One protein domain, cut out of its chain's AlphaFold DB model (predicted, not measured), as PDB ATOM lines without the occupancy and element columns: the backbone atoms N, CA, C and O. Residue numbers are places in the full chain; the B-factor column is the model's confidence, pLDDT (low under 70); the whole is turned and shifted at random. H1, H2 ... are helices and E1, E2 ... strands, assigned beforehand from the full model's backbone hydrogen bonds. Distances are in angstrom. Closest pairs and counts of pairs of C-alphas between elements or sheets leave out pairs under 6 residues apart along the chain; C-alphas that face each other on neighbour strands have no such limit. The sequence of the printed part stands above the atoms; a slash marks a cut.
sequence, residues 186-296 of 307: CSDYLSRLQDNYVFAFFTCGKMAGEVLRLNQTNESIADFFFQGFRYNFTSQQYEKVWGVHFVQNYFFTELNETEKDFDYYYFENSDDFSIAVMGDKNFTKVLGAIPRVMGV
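What this domain is: This is residues 186 to 296 of the 307 residues of an uncharacterized protein of Archaeoglobus sp (UniProt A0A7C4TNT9). A twisted sheet of five long and shorter strands, E1 to E3 with E6 and E5, makes the core, with H2 and H4 over one face and H1 over the other. The small ribbon of E4 and E7 packs through E4 on E5 and E6, and H3 only grazes the sheet. The 111 printed residues run H1 E1 H2 E2 E3 E4 H3 E5 E6 H4 E7, four named helices and seven named strands, class mixed. Both sheets are antiparallel, the larger in the order E1 - E2 - E3 - E6 - E5. The whole is compact and rounded, with a radius of gyration of the C-alphas of 13.5 A and spans of 36 by 30 by 23 A.

How they stand to each other: H1, residues 186 to 191, is on the sheet at a height of 8.8 A. E1, residues 199 to 204, is an edge strand, antiparallel to E2, residues 222 to 232, with N 201 and O 227 2.8 A apart. H1 lies only just over E2, with 3 of its C-alphas falling there, and runs slantwise to it at 37 degrees on the local plane; Cys 186 and Phe 224 have their closest C-alphas, 7.0 A apart. H2, residues 206 to 211, is on the opposite face and stands up from the sheet, its line rising 43 degrees; the closest C-alphas of H2 and E2 are those of Ala 208 and Asp 223, 5.0 A. E2 and E3, residues 237 to 246, form a hairpin, with N 226 and O 243 2.8 A apart. E6, residues 273 to 280, is antiparallel to E3, with N 242 and O 276 2.8 A apart. E5, residues 264 to 269, the other edge strand, forms a hairpin with E6, with N 268 and O 275 2.8 A apart. H4, residues 283 to 288, is on the same face as H2, at a height of 8.4 A, along E3 at 10 degrees on the local plane; the closest C-alphas of the two are those of Tyr 238 and Phe 283, 5.8 A. E4, residues 250 to 252, is antiparallel to E7, residues 293 to 295, with N 294 and O 251 2.9 A apart; the closest C-alphas of E4 and E5 are those of Phe 251 and Asn 269, 6.3 A. H3, residues 257 to 261, grazes the sheet with residues 258 to 261 and is close to but not clearly touching H4, the C-alphas of Asp 261 and Lys 285 being 7.3 A apart. In H1, H2 and H4 every O i to N i+4 pair is within hydrogen-bond range; in H3 0 of 1 is, and 1 of 2 O i to N i+3 pairs.

Where its parts are: H1 begins at C-alpha 186 (24.486, 28.425, 28.249). From first to last C-alpha, E1 measures 17.3 A, E2 27.5 A, E3 27.7 A, E5 17.1 A and E6 23.9 A. E7 ends at C-alpha 295 (6.000, 41.805, 25.972).

The domain as a whole: The C-alphas farthest apart, of Thr 217 and Thr 234, are 40.8 A apart. The printed part has no cut, and no link is long. The mean pLDDT of the printed part is 88.1; residue 216 and residues 255 to 261, of which 257 to 261 belong to H3, are under 70.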
ATOM      1  N   CYS A 186      25.380  29.551  28.484       91.88
ATOM      2  CA  CYS A 186      24.486  28.425  28.249       91.88
ATOM      3  C   CYS A 186      24.437  27.463  29.452       91.88
ATOM      4  O   CYS A 186      23.356  27.051  29.876       91.88
ATOM      5  N   SER A 187      25.598  27.141  30.036       93.06
ATOM      6  CA  SER A 187      25.681  26.294  31.233       93.06
ATOM      7  C   SER A 187      25.065  26.963  32.467       93.06
ATOM      8  O   SER A 187      24.390  26.295  33.256       93.06
ATOM      9  N   ASP A 188      25.218  28.286  32.597       92.06
ATOM     10  CA  ASP A 188      24.659  29.060  33.704       92.06
ATOM     11  C   ASP A 188      23.126  29.033  33.666       92.06
ATOM     12  O   ASP A 188      22.497  28.788  34.697       92.06
ATOM     13  N   TYR A 189      22.503  29.182  32.493       93.69
ATOM     14  CA  TYR A 189      21.049  29.033  32.350       93.69
ATOM     15  C   TYR A 189      20.578  27.603  32.620       93.69
ATOM     16  O   TYR A 189      19.606  27.397  33.349       93.69
ATOM     17  N   LEU A 190      21.284  26.596  32.095       94.50
ATOM     18  CA  LEU A 190      20.953  25.190  32.346       94.50
ATOM     19  C   LEU A 190      21.023  24.825  33.834       94.50
ATOM     20  O   LEU A 190      20.247  23.988  34.296       94.50
ATOM     21  N   SER A 191      21.908  25.463  34.603       93.19
ATOM     22  CA  SER A 191      22.028  25.242  36.049       93.19
ATOM     23  C   SER A 191      20.781  25.656  36.843       93.19
ATOM     24  O   SER A 191      20.553  25.129  37.932       93.19
ATOM     25  N   ARG A 192      19.950  26.552  36.285       92.38
ATOM     26  CA  ARG A 192      18.690  27.033  36.880       92.38
ATOM     27  C   ARG A 192      17.515  26.072  36.648       92.38
ATOM     28  O   ARG A 192      16.440  26.270  37.206       92.38
ATOM     29  N   LEU A 193      17.703  25.039  35.824       92.12
ATOM     30  CA  LEU A 193      16.692  24.030  35.510       92.12
ATOM     31  C   LEU A 193      16.872  22.769  36.368       92.12
ATOM     32  O   LEU A 193      17.930  22.515  36.950       92.12
ATOM     33  N   GLN A 194      15.825  21.945  36.445       88.00
ATOM     34  CA  GLN A 194      15.901  20.638  37.115       88.00
ATOM     35  C   GLN A 194      16.700  19.630  36.255       88.00
ATOM     36  O   GLN A 194      17.137  19.951  35.153       88.00
ATOM     37  N   ASP A 195      17.006  18.441  36.762       81.31
ATOM     38  CA  ASP A 195      17.880  17.443  36.108       81.31
ATOM     39  C   ASP A 195      17.144  16.182  35.623       81.31
ATOM     40  O   ASP A 195      17.707  15.360  34.909       81.31
ATOM     41  N   ASN A 196      15.861  16.040  35.939       89.38
ATOM     42  CA  ASN A 196      15.086  14.816  35.723       89.38
ATOM     43  C   ASN A 196      14.402  14.721  34.345       89.38
ATOM     44  O   ASN A 196      13.266  14.247  34.238       89.38
ATOM     45  N   TYR A 197      15.064  15.186  33.287       95.56
ATOM     46  CA  TYR A 197      14.532  15.128  31.924       95.56
ATOM     47  C   TYR A 197      14.970  13.847  31.211       95.56
ATOM     48  O   TYR A 197      16.152  13.517  31.186       95.56
ATOM     49  N   VAL A 198      14.030  13.152  30.560       97.31
ATOM     50  CA  VAL A 198      14.372  12.027  29.663       97.31
ATOM     51  C   VAL A 198      14.879  12.518  28.312       97.31
ATOM     52  O   VAL A 198      15.682  11.853  27.660       97.31
ATOM     53  N   PHE A 199      14.408  13.695  27.903       98.06
ATOM     54  CA  PHE A 199      14.785  14.361  26.669       98.06
ATOM     55  C   PHE A 199      14.733  15.871  26.867       98.06
ATOM     56  O   PHE A 199      13.774  16.386  27.447       98.06
ATOM     57  N   ALA A 200      15.728  16.576  26.346       97.88
ATOM     58  CA  ALA A 200      15.702  18.024  26.264       97.88
ATOM     59  C   ALA A 200      16.304  18.527  24.954       97.88
ATOM     60  O   ALA A 200      17.245  17.949  24.419       97.88
ATOM     61  N   PHE A 201      15.770  19.638  24.473       97.12
ATOM     62  CA  PHE A 201      16.326  20.440  23.398       97.12
ATOM     63  C   PHE A 201      16.667  21.819  23.951       97.12
ATOM     64  O   PHE A 201      15.852  22.405  24.664       97.12
ATOM     65  N   PHE A 202      17.838  22.351  23.626       97.06
ATOM     66  CA  PHE A 202      18.194  23.711  24.009       97.06
ATOM     67  C   PHE A 202      19.196  24.341  23.050       97.06
ATOM     68  O   PHE A 202      19.858  23.664  22.262       97.06
ATOM     69  N   THR A 203      19.292  25.662  23.095       96.00
ATOM     70  CA  THR A 203      20.245  26.432  22.300       96.00
ATOM     71  C   THR A 203      20.433  27.831  22.878       96.00
ATOM     72  O   THR A 203      19.643  28.283  23.710       96.00
ATOM     73  N   CYS A 204      21.514  28.483  22.464       94.06
ATOM     74  CA  CYS A 204      22.075  29.665  23.101       94.06
ATOM     75  C   CYS A 204      22.576  30.675  22.059       94.06
ATOM     76  O   CYS A 204      22.854  30.328  20.905       94.06
ATOM     77  N   GLY A 205      22.689  31.936  22.468       91.50
ATOM     78  CA  GLY A 205      23.081  33.054  21.624       91.50
ATOM     79  C   GLY A 205      22.099  33.295  20.479       91.50
ATOM     80  O   GLY A 205      20.881  33.184  20.620       91.50
ATOM     81  N   LYS A 206      22.635  33.614  19.298       89.81
ATOM     82  CA  LYS A 206      21.826  33.951  18.113       89.81
ATOM     83  C   LYS A 206      20.869  32.840  17.705       89.81
ATOM     84  O   LYS A 206      19.782  33.134  17.219       89.81
ATOM     85  N   MET A 207      21.268  31.588  17.916       90.88
ATOM     86  CA  MET A 207      20.479  30.428  17.529       90.88
ATOM     87  C   MET A 207      19.182  30.317  18.345       90.88
ATOM     88  O   MET A 207      18.133  29.991  17.791       90.88
ATOM     89  N   ALA A 208      19.197  30.706  19.625       92.31
ATOM     90  CA  ALA A 208      17.970  30.812  20.424       92.31
ATOM     91  C   ALA A 208      17.006  31.849  19.834       92.31
ATOM     92  O   ALA A 208      15.806  31.595  19.725       92.31
ATOM     93  N   GLY A 209      17.554  32.957  19.340       88.94
ATOM     94  CA  GLY A 209      16.810  33.978  18.616       88.94
ATOM     95  C   GLY A 209      16.283  33.553  17.246       88.94
ATOM     96  O   GLY A 209      15.403  34.209  16.691       88.94
ATOM     97  N   GLU A 210      16.794  32.470  16.658       87.25
ATOM     98  CA  GLU A 210      16.208  31.859  15.459       87.25
ATOM     99  C   GLU A 210      15.041  30.937  15.803       87.25
ATOM    100  O   GLU A 210      14.058  30.891  15.062       87.25
ATOM    101  N   VAL A 211      15.129  30.252  16.943       88.00
ATOM    102  CA  VAL A 211      14.090  29.345  17.437       88.00
ATOM    103  C   VAL A 211      12.886  30.107  17.986       88.00
ATOM    104  O   VAL A 211      11.749  29.687  17.765       88.00
ATOM    105  N   LEU A 212      13.111  31.221  18.688       86.88
ATOM    106  CA  LEU A 212      12.065  31.942  19.409       86.88
ATOM    107  C   LEU A 212      11.931  33.377  18.888       86.88
ATOM    108  O   LEU A 212      12.642  34.296  19.299       86.88
ATOM    109  N   ARG A 213      10.991  33.553  17.951       82.94
ATOM    110  CA  ARG A 213      10.725  34.824  17.267       82.94
ATOM    111  C   ARG A 213       9.281  35.266  17.401       82.94
ATOM    112  O   ARG A 213       8.359  34.450  17.411       82.94
ATOM    113  N   LEU A 214       9.070  36.579  17.419       76.62
ATOM    114  CA  LEU A 214       7.730  37.150  17.332       76.62
ATOM    115  C   LEU A 214       7.164  36.980  15.923       76.62
ATOM    116  O   LEU A 214       7.715  37.500  14.955       76.62
ATOM    117  N   ASN A 215       5.997  36.342  15.818       72.94
ATOM    118  CA  ASN A 215       5.318  36.098  14.539       72.94
ATOM    119  C   ASN A 215       5.089  37.365  13.693       72.94
ATOM    120  O   ASN A 215       5.029  37.281  12.471       72.94
ATOM    121  N   GLN A 216       4.919  38.529  14.327       69.75
ATOM    122  CA  GLN A 216       4.568  39.775  13.635       69.75
ATOM    123  C   GLN A 216       5.785  40.579  13.166       69.75
ATOM    124  O   GLN A 216       5.715  41.223  12.121       69.75
ATOM    125  N   THR A 217       6.879  40.566  13.928       71.44
ATOM    126  CA  THR A 217       8.063  41.407  13.678       71.44
ATOM    127  C   THR A 217       9.286  40.605  13.245       71.44
ATOM    128  O   THR A 217      10.260  41.197  12.787       71.44
ATOM    129  N   ASN A 218       9.244  39.271  13.365       75.81
ATOM    130  CA  ASN A 218      10.391  38.374  13.201       75.81
ATOM    131  C   ASN A 218      11.580  38.759  14.109       75.81
ATOM    132  O   ASN A 218      12.727  38.418  13.826       75.81
ATOM    133  N   GLU A 219      11.301  39.492  15.188       82.81
ATOM    134  CA  GLU A 219      12.287  39.922  16.171       82.81
ATOM    135  C   GLU A 219      12.646  38.753  17.087       82.81
ATOM    136  O   GLU A 219      11.766  38.007  17.532       82.81
ATOM    137  N   SER A 220      13.946  38.605  17.346       86.69
ATOM    138  CA  SER A 220      14.457  37.698  18.370       86.69
ATOM    139  C   SER A 220      14.107  38.246  19.744       86.69
ATOM    140  O   SER A 220      14.420  39.399  20.042       86.69
ATOM    141  N   ILE A 221      13.502  37.413  20.585       89.00
ATOM    142  CA  ILE A 221      13.131  37.808  21.947       89.00
ATOM    143  C   ILE A 221      13.891  37.045  23.025       89.00
ATOM    144  O   ILE A 221      13.706  37.335  24.203       89.00
ATOM    145  N   ALA A 222      14.770  36.123  22.638       92.75
ATOM    146  CA  ALA A 222      15.550  35.310  23.556       92.75
ATOM    147  C   ALA A 222      16.958  35.046  23.013       92.75
ATOM    148  O   ALA A 222      17.164  34.949  21.802       92.75
ATOM    149  N   ASP A 223      17.914  34.891  23.917       93.75
ATOM    150  CA  ASP A 223      19.275  34.407  23.641       93.75
ATOM    151  C   ASP A 223      19.547  33.045  24.317       93.75
ATOM    152  O   ASP A 223      20.593  32.441  24.098       93.75
ATOM    153  N   PHE A 224      18.582  32.511  25.067       95.75
ATOM    154  CA  PHE A 224      18.571  31.142  25.566       95.75
ATOM    155  C   PHE A 224      17.177  30.551  25.419       95.75
ATOM    156  O   PHE A 224      16.181  31.166  25.804       95.75
ATOM    157  N   PHE A 225      17.112  29.320  24.923       96.38
ATOM    158  CA  PHE A 225      15.883  28.544  24.889       96.38
ATOM    159  C   PHE A 225      16.142  27.108  25.321       96.38
ATOM    160  O   PHE A 225      17.060  26.459  24.824       96.38
ATOM    161  N   PHE A 226      15.274  26.597  26.187       97.44
ATOM    162  CA  PHE A 226      15.237  25.218  26.640       97.44
ATOM    163  C   PHE A 226      13.818  24.661  26.544       97.44
ATOM    164  O   PHE A 226      12.854  25.311  26.948       97.44
ATOM    165  N   GLN A 227      13.710  23.415  26.092       97.06
ATOM    166  CA  GLN A 227      12.505  22.602  26.111       97.06
ATOM    167  C   GLN A 227      12.837  21.194  26.615       97.06
ATOM    168  O   GLN A 227      13.484  20.423  25.911       97.06
ATOM    169  N   GLY A 228      12.343  20.831  27.797       97.69
ATOM    170  CA  GLY A 228      12.551  19.517  28.414       97.69
ATOM    171  C   GLY A 228      11.256  18.730  28.577       97.69
ATOM    172  O   GLY A 228      10.196  19.315  28.796       97.69
ATOM    173  N   PHE A 229      11.351  17.403  28.512       97.94
ATOM    174  CA  PHE A 229      10.241  16.479  28.735       97.94
ATOM    175  C   PHE A 229      10.559  15.495  29.854       97.94
ATOM    176  O   PHE A 229      11.665  14.951  29.932       97.94
ATOM    177  N   ARG A 230       9.567  15.246  30.707       96.81
ATOM    178  CA  ARG A 230       9.655  14.291  31.818       96.81
ATOM    179  C   ARG A 230       8.284  13.747  32.198       96.81
ATOM    180  O   ARG A 230       7.255  14.241  31.738       96.81
ATOM    181  N   TYR A 231       8.280  12.745  33.068       96.94
ATOM    182  CA  TYR A 231       7.069  12.222  33.687       96.94
ATOM    183  C   TYR A 231       7.084  12.506  35.187       96.94
ATOM    184  O   TYR A 231       8.018  12.121  35.891       96.94
ATOM    185  N   ASN A 232       6.043  13.159  35.691       95.00
ATOM    186  CA  ASN A 232       5.877  13.398  37.114       95.00
ATOM    187  C   ASN A 232       5.078  12.257  37.741       95.00
ATOM    188  O   ASN A 232       3.867  12.143  37.563       95.00
ATOM    189  N   PHE A 233       5.765  11.419  38.513       93.00
ATOM    190  CA  PHE A 233       5.148  10.280  39.189       93.00
ATOM    191  C   PHE A 233       4.204  10.678  40.333       93.00
ATOM    192  O   PHE A 233       3.311   9.899  40.666       93.00
ATOM    193  N   THR A 234       4.370  11.861  40.930       92.12
ATOM    194  CA  THR A 234       3.504  12.344  42.016       92.12
ATOM    195  C   THR A 234       2.127  12.734  41.489       92.12
ATOM    196  O   THR A 234       1.123  12.335  42.075       92.12
ATOM    197  N   SER A 235       2.064  13.469  40.375       90.94
ATOM    198  CA  SER A 235       0.798  13.865  39.737       90.94
ATOM    199  C   SER A 235       0.323  12.902  38.641       90.94
ATOM    200  O   SER A 235      -0.808  13.023  38.171       90.94
ATOM    201  N   GLN A 236       1.149  11.915  38.269       94.19
ATOM    202  CA  GLN A 236       0.919  10.968  37.168       94.19
ATOM    203  C   GLN A 236       0.667  11.665  35.823       94.19
ATOM    204  O   GLN A 236      -0.251  11.305  35.082       94.19
ATOM    205  N   GLN A 237       1.467  12.686  35.520       95.00
ATOM    206  CA  GLN A 237       1.308  13.532  34.335       95.00
ATOM    207  C   GLN A 237       2.615  13.645  33.558       95.00
ATOM    208  O   GLN A 237       3.707  13.616  34.131       95.00
ATOM    209  N   TYR A 238       2.497  13.793  32.241       97.00
ATOM    210  CA  TYR A 238       3.620  14.206  31.409       97.00
ATOM    211  C   TYR A 238       3.831  15.699  31.589       97.00
ATOM    212  O   TYR A 238       2.861  16.448  31.669       97.00
ATOM    213  N   GLU A 239       5.086  16.127  31.602       96.19
ATOM    214  CA  GLU A 239       5.437  17.533  31.735       96.19
ATOM    215  C   GLU A 239       6.332  17.971  30.587       96.19
ATOM    216  O   GLU A 239       7.292  17.282  30.223       96.19
ATOM    217  N   LYS A 240       6.027  19.154  30.060       95.88
ATOM    218  CA  LYS A 240       6.905  19.928  29.193       95.88
ATOM    219  C   LYS A 240       7.339  21.173  29.946       95.88
ATOM    220  O   LYS A 240       6.498  21.925  30.436       95.88
ATOM    221  N   VAL A 241       8.646  21.382  30.020       95.94
ATOM    222  CA  VAL A 241       9.258  22.537  30.680       95.94
ATOM    223  C   VAL A 241       9.898  23.425  29.631       95.94
ATOM    224  O   VAL A 241      10.696  22.940  28.833       95.94
ATOM    225  N   TRP A 242       9.559  24.708  29.639       95.69
ATOM    226  CA  TRP A 242      10.253  25.747  28.889       95.69
ATOM    227  C   TRP A 242      11.092  26.588  29.840       95.69
ATOM    228  O   TRP A 242      10.581  27.033  30.861       95.69
ATOM    229  N   GLY A 243      12.357  26.800  29.495       96.50
ATOM    230  CA  GLY A 243      13.244  27.755  30.158       96.50
ATOM    231  C   GLY A 243      13.732  28.763  29.130       96.50
ATOM    232  O   GLY A 243      14.202  28.359  28.066       96.50
ATOM    233  N   VAL A 244      13.581  30.053  29.400       96.50
ATOM    234  CA  VAL A 244      13.884  31.113  28.432       96.50
ATOM    235  C   VAL A 244      14.573  32.261  29.143       96.50
ATOM    236  O   VAL A 244      14.069  32.737  30.156       96.50
ATOM    237  N   HIS A 245      15.697  32.719  28.599       95.56
ATOM    238  CA  HIS A 245      16.231  34.035  28.942       95.56
ATOM    239  C   HIS A 245      15.745  35.027  27.888       95.56
ATOM    240  O   HIS A 245      16.036  34.871  26.696       95.56
ATOM    241  N   PHE A 246      14.941  35.999  28.313       92.62
ATOM    242  CA  PHE A 246      14.382  37.007  27.421       92.62
ATOM    243  C   PHE A 246      15.317  38.220  27.345       92.62
ATOM    244  O   PHE A 246      15.724  38.762  28.363       92.62
ATOM    245  N   VAL A 247      15.621  38.698  26.133       89.44
ATOM    246  CA  VAL A 247      16.575  39.818  25.931       89.44
ATOM    247  C   VAL A 247      15.959  41.205  26.173       89.44
ATOM    248  O   VAL A 247      16.646  42.223  26.116       89.44
ATOM    249  N   GLN A 248      14.647  41.266  26.397       84.94
ATOM    250  CA  GLN A 248      13.881  42.477  26.710       84.94
ATOM    251  C   GLN A 248      12.768  42.117  27.711       84.94
ATOM    252  O   GLN A 248      12.707  40.991  28.194       84.94
ATOM    253  N   ASN A 249      11.849  43.053  27.975       86.25
ATOM    254  CA  ASN A 249      10.706  42.896  28.885       86.25
ATOM    255  C   ASN A 249       9.630  41.935  28.339       86.25
ATOM    256  O   ASN A 249       8.484  42.342  28.108       86.25
ATOM    257  N   TYR A 250      10.002  40.678  28.121       89.25
ATOM    258  CA  TYR A 250       9.114  39.569  27.801       89.25
ATOM    259  C   TYR A 250       9.030  38.617  28.991       89.25
ATOM    260  O   TYR A 250       9.986  38.461  29.742       89.25
ATOM    261  N   PHE A 251       7.869  37.999  29.180       89.38
ATOM    262  CA  PHE A 251       7.628  37.086  30.293       89.38
ATOM    263  C   PHE A 251       6.460  36.143  29.997       89.38
ATOM    264  O   PHE A 251       5.594  36.427  29.157       89.38
ATOM    265  N   PHE A 252       6.420  35.013  30.702       91.25
ATOM    266  CA  PHE A 252       5.276  34.105  30.665       91.25
ATOM    267  C   PHE A 252       4.089  34.683  31.431       91.25
ATOM    268  O   PHE A 252       4.257  35.429  32.397       91.25
ATOM    269  N   THR A 253       2.876  34.338  31.000       86.75
ATOM    270  CA  THR A 253       1.629  34.824  31.615       86.75
ATOM    271  C   THR A 253       0.634  33.696  31.847       86.75
ATOM    272  O   THR A 253       0.710  32.668  31.176       86.75
ATOM    273  N   GLU A 254      -0.319  33.925  32.758       76.44
ATOM    274  CA  GLU A 254      -1.421  33.004  33.085       76.44
ATOM    275  C   GLU A 254      -2.335  32.740  31.879       76.44
ATOM    276  O   GLU A 254      -2.897  31.673  31.733       76.44
ATOM    277  N   LEU A 255      -2.476  33.685  30.945       61.75
ATOM    278  CA  LEU A 255      -3.490  33.597  29.889       61.75
ATOM    279  C   LEU A 255      -3.083  32.708  28.708       61.75
ATOM    280  O   LEU A 255      -3.098  33.174  27.566       61.75
ATOM    281  N   ASN A 256      -2.749  31.443  28.922       57.47
ATOM    282  CA  ASN A 256      -2.590  30.530  27.798       57.47
ATOM    283  C   ASN A 256      -3.977  30.073  27.316       57.47
ATOM    284  O   ASN A 256      -4.745  29.520  28.095       57.47
ATOM    285  N   GLU A 257      -4.340  30.272  26.041       52.03
ATOM    286  CA  GLU A 257      -5.592  29.681  25.511       52.03
ATOM    287  C   GLU A 257      -5.601  28.155  25.688       52.03
ATOM    288  O   GLU A 257      -6.655  27.551  25.884       52.03
ATOM    289  N   THR A 258      -4.404  27.570  25.725       52.78
ATOM    290  CA  THR A 258      -4.148  26.161  25.999       52.78
ATOM    291  C   THR A 258      -4.177  25.787  27.490       52.78
ATOM    292  O   THR A 258      -4.176  24.602  27.787       52.78
ATOM    293  N   GLU A 259      -4.298  26.714  28.458       51.34
ATOM    294  CA  GLU A 259      -4.576  26.338  29.865       51.34
ATOM    295  C   GLU A 259      -5.901  25.577  29.993       51.34
ATOM    296  O   GLU A 259      -6.030  24.702  30.842       51.34
ATOM    297  N   LYS A 260      -6.881  25.850  29.119       55.88
ATOM    298  CA  LYS A 260      -8.107  25.036  29.032       55.88
ATOM    299  C   LYS A 260      -7.847  23.613  28.534       55.88
ATOM    300  O   LYS A 260      -8.711  22.752  28.691       55.88
ATOM    301  N   ASP A 261      -6.690  23.383  27.925       64.56
ATOM    302  CA  ASP A 261      -6.298  22.111  27.344       64.56
ATOM    303  C   ASP A 261      -5.365  21.301  28.248       64.56
ATOM    304  O   ASP A 261      -5.213  20.116  27.960       64.56
ATOM    305  N   PHE A 262      -4.804  21.864  29.326       76.25
ATOM    306  CA  PHE A 262      -3.907  21.159  30.253       76.25
ATOM    307  C   PHE A 262      -4.537  20.940  31.626       76.25
ATOM    308  O   PHE A 262      -5.347  21.738  32.090       76.25
ATOM    309  N   ASP A 263      -4.114  19.879  32.313       83.69
ATOM    310  CA  ASP A 263      -4.505  19.660  33.706       83.69
ATOM    311  C   ASP A 263      -3.902  20.731  34.629       83.69
ATOM    312  O   ASP A 263      -4.543  21.133  35.602       83.69
ATOM    313  N   TYR A 264      -2.675  21.186  34.348       86.12
ATOM    314  CA  TYR A 264      -2.105  22.346  35.023       86.12
ATOM    315  C   TYR A 264      -1.059  23.084  34.172       86.12
ATOM    316  O   TYR A 264      -0.381  22.518  33.309       86.12
ATOM    317  N   TYR A 265      -0.893  24.362  34.498       89.62
ATOM    318  CA  TYR A 265       0.160  25.238  34.009       89.62
ATOM    319  C   TYR A 265       0.671  26.084  35.173       89.62
ATOM    320  O   TYR A 265      -0.119  26.596  35.964       89.62
ATOM    321  N   TYR A 266       1.987  26.215  35.301       89.25
ATOM    322  CA  TYR A 266       2.588  27.208  36.187       89.25
ATOM    323  C   TYR A 266       3.810  27.823  35.526       89.25
ATOM    324  O   TYR A 266       4.466  27.199  34.689       89.25
ATOM    325  N   PHE A 267       4.129  29.048  35.919       91.69
ATOM    326  CA  PHE A 267       5.327  29.730  35.467       91.69
ATOM    327  C   PHE A 267       5.952  30.532  36.603       91.69
ATOM    328  O   PHE A 267       5.281  30.948  37.546       91.69
ATOM    329  N   GLU A 268       7.249  30.753  36.475       92.88
ATOM    330  CA  GLU A 268       8.052  31.613  37.327       92.88
ATOM    331  C   GLU A 268       8.824  32.559  36.411       92.88
ATOM    332  O   GLU A 268       9.521  32.114  35.502       92.88
ATOM    333  N   ASN A 269       8.670  33.866  36.618       90.50
ATOM    334  CA  ASN A 269       9.468  34.875  35.933       90.50
ATOM    335  C   ASN A 269      10.428  35.477  36.960       90.50
ATOM    336  O   ASN A 269       9.981  36.149  37.889       90.50
ATOM    337  N   SER A 270      11.720  35.213  36.794       85.69
ATOM    338  CA  SER A 270      12.781  35.969  37.464       85.69
ATOM    339  C   SER A 270      13.215  37.149  36.586       85.69
ATOM    340  O   SER A 270      12.733  37.279  35.462       85.69
ATOM    341  N   ASP A 271      14.082  38.022  37.106       75.69
ATOM    342  CA  ASP A 271      14.460  39.285  36.448       75.69
ATOM    343  C   ASP A 271      14.952  39.106  35.000       75.69
ATOM    344  O   ASP A 271      14.699  39.963  34.156       75.69
ATOM    345  N   ASP A 272      15.634  37.997  34.712       79.44
ATOM    346  CA  ASP A 272      16.246  37.698  33.415       79.44
ATOM    347  C   ASP A 272      15.812  36.329  32.840       79.44
ATOM    348  O   ASP A 272      15.871  36.106  31.632       79.44
ATOM    349  N   PHE A 273      15.322  35.405  33.675       92.12
ATOM    350  CA  PHE A 273      15.005  34.031  33.276       92.12
ATOM    351  C   PHE A 273      13.583  33.616  33.651       92.12
ATOM    352  O   PHE A 273      13.155  33.719  34.803       92.12
ATOM    353  N   SER A 274      12.864  33.060  32.687       94.81
ATOM    354  CA  SER A 274      11.498  32.590  32.862       94.81
ATOM    355  C   SER A 274      11.415  31.082  32.674       94.81
ATOM    356  O   SER A 274      11.968  30.525  31.723       94.81
ATOM    357  N   ILE A 275      10.661  30.418  33.545       95.75
ATOM    358  CA  ILE A 275      10.352  28.991  33.461       95.75
ATOM    359  C   ILE A 275       8.841  28.823  33.355       95.75
ATOM    360  O   ILE A 275       8.099  29.422  34.124       95.75
ATOM    361  N   ALA A 276       8.379  27.984  32.435       94.06
ATOM    362  CA  ALA A 276       6.991  27.546  32.355       94.06
ATOM    363  C   ALA A 276       6.921  26.022  32.335       94.06
ATOM    364  O   ALA A 276       7.708  25.362  31.653       94.06
ATOM    365  N   VAL A 277       5.953  25.457  33.048       94.00
ATOM    366  CA  VAL A 277       5.713  24.015  33.116       94.00
ATOM    367  C   VAL A 277       4.259  23.734  32.778       94.00
ATOM    368  O   VAL A 277       3.345  24.291  33.382       94.00
ATOM    369  N   MET A 278       4.063  22.864  31.793       93.12
ATOM    370  CA  MET A 278       2.758  22.442  31.287       93.12
ATOM    371  C   MET A 278       2.602  20.947  31.543       93.12
ATOM    372  O   MET A 278       3.426  20.161  31.060       93.12
ATOM    373  N   GLY A 279       1.567  20.560  32.292       93.69
ATOM    374  CA  GLY A 279       1.320  19.177  32.690       93.69
ATOM    375  C   GLY A 279      -0.058  18.659  32.282       93.69
ATOM    376  O   GLY A 279      -1.070  19.320  32.499       93.69
ATOM    377  N   ASP A 280      -0.110  17.454  31.709       94.12
ATOM    378  CA  ASP A 280      -1.361  16.765  31.348       94.12
ATOM    379  C   ASP A 280      -1.150  15.243  31.299       94.12
ATOM    380  O   ASP A 280      -0.038  14.743  31.102       94.12
ATOM    381  N   LYS A 281      -2.232  14.477  31.438       94.56
ATOM    382  CA  LYS A 281      -2.241  13.016  31.238       94.56
ATOM    383  C   LYS A 281      -2.187  12.597  29.766       94.56
ATOM    384  O   LYS A 281      -2.026  11.415  29.476       94.56
ATOM    385  N   ASN A 282      -2.346  13.522  28.831       93.69
ATOM    386  CA  ASN A 282      -2.253  13.318  27.396       93.69
ATOM    387  C   ASN A 282      -0.953  13.932  26.868       93.69
ATOM    388  O   ASN A 282      -0.853  15.139  26.639       93.69
ATOM    389  N   PHE A 283       0.029  13.069  26.604       94.94
ATOM    390  CA  PHE A 283       1.333  13.485  26.096       94.94
ATOM    391  C   PHE A 283       1.250  14.282  24.788       94.94
ATOM    392  O   PHE A 283       2.008  15.226  24.611       94.94
ATOM    393  N   THR A 284       0.317  13.966  23.885       92.00
ATOM    394  CA  THR A 284       0.175  14.696  22.614       92.00
ATOM    395  C   THR A 284      -0.184  16.161  22.841       92.00
ATOM    396  O   THR A 284       0.308  17.030  22.123       92.00
ATOM    397  N   LYS A 285      -1.004  16.449  23.860       90.62
ATOM    398  CA  LYS A 285      -1.303  17.831  24.242       90.62
ATOM    399  C   LYS A 285      -0.051  18.525  24.767       90.62
ATOM    400  O   LYS A 285       0.293  19.598  24.286       90.62
ATOM    401  N   VAL A 286       0.653  17.881  25.700       91.81
ATOM    402  CA  VAL A 286       1.899  18.395  26.297       91.81
ATOM    403  C   VAL A 286       2.960  18.649  25.227       91.81
ATOM    404  O   VAL A 286       3.612  19.688  25.239       91.81
ATOM    405  N   LEU A 287       3.101  17.755  24.249       91.81
ATOM    406  CA  LEU A 287       4.060  17.872  23.153       91.81
ATOM    407  C   LEU A 287       3.842  19.151  22.332       91.81
ATOM    408  O   LEU A 287       4.793  19.907  22.102       91.81
ATOM    409  N   GLY A 288       2.591  19.415  21.942       87.38
ATOM    410  CA  GLY A 288       2.189  20.594  21.165       87.38
ATOM    411  C   GLY A 288       2.041  21.885  21.975       87.38
ATOM    412  O   GLY A 288       1.803  22.938  21.390       87.38
ATOM    413  N   ALA A 289       2.182  21.822  23.300       87.12
ATOM    414  CA  ALA A 289       1.971  22.958  24.186       87.12
ATOM    415  C   ALA A 289       3.003  24.069  23.964       87.12
ATOM    416  O   ALA A 289       4.200  23.799  23.850       87.12
ATOM    417  N   ILE A 290       2.551  25.321  23.939       88.00
ATOM    418  CA  ILE A 290       3.408  26.508  23.852       88.00
ATOM    419  C   ILE A 290       2.928  27.491  24.928       88.00
ATOM    420  O   ILE A 290       1.741  27.823  24.923       88.00
ATOM    421  N   PRO A 291       3.784  27.942  25.864       87.38
ATOM    422  CA  PRO A 291       3.436  28.969  26.838       87.38
ATOM    423  C   PRO A 291       3.189  30.311  26.146       87.38
ATOM    424  O   PRO A 291       3.869  30.675  25.183       87.38
ATOM    425  N   ARG A 292       2.231  31.082  26.661       84.44
ATOM    426  CA  ARG A 292       1.994  32.434  26.159       84.44
ATOM    427  C   ARG A 292       3.041  33.394  26.704       84.44
ATOM    428  O   ARG A 292       3.176  33.554  27.916       84.44
ATOM    429  N   VAL A 293       3.690  34.099  25.786       86.62
ATOM    430  CA  VAL A 293       4.634  35.179  26.078       86.62
ATOM    431  C   VAL A 293       3.943  36.528  25.875       86.62
ATOM    432  O   VAL A 293       3.270  36.743  24.862       86.62
ATOM    433  N   MET A 294       4.097  37.435  26.834       85.00
ATOM    434  CA  MET A 294       3.691  38.838  26.729       85.00
ATOM    435  C   MET A 294       4.936  39.722  26.754       85.00
ATOM    436  O   MET A 294       5.892  39.396  27.446       85.00
ATOM    437  N   GLY A 295       4.919  40.821  25.997       83.12
ATOM    438  CA  GLY A 295       6.000  41.805  25.972       83.12
ATOM    439  C   GLY A 295       5.496  43.214  26.258       83.12
ATOM    440  O   GLY A 295       4.442  43.606  25.750       83.12
ATOM    441  N   VAL A 296       6.252  43.985  27.041       78.81
ATOM    442  CA  VAL A 296       5.991  45.412  27.292       78.81
ATOM    443  C   VAL A 296       7.062  46.251  26.599       78.81
ATOM    444  O   VAL A 296       8.187  46.377  27.079       78.81
TER     445      VAL A 296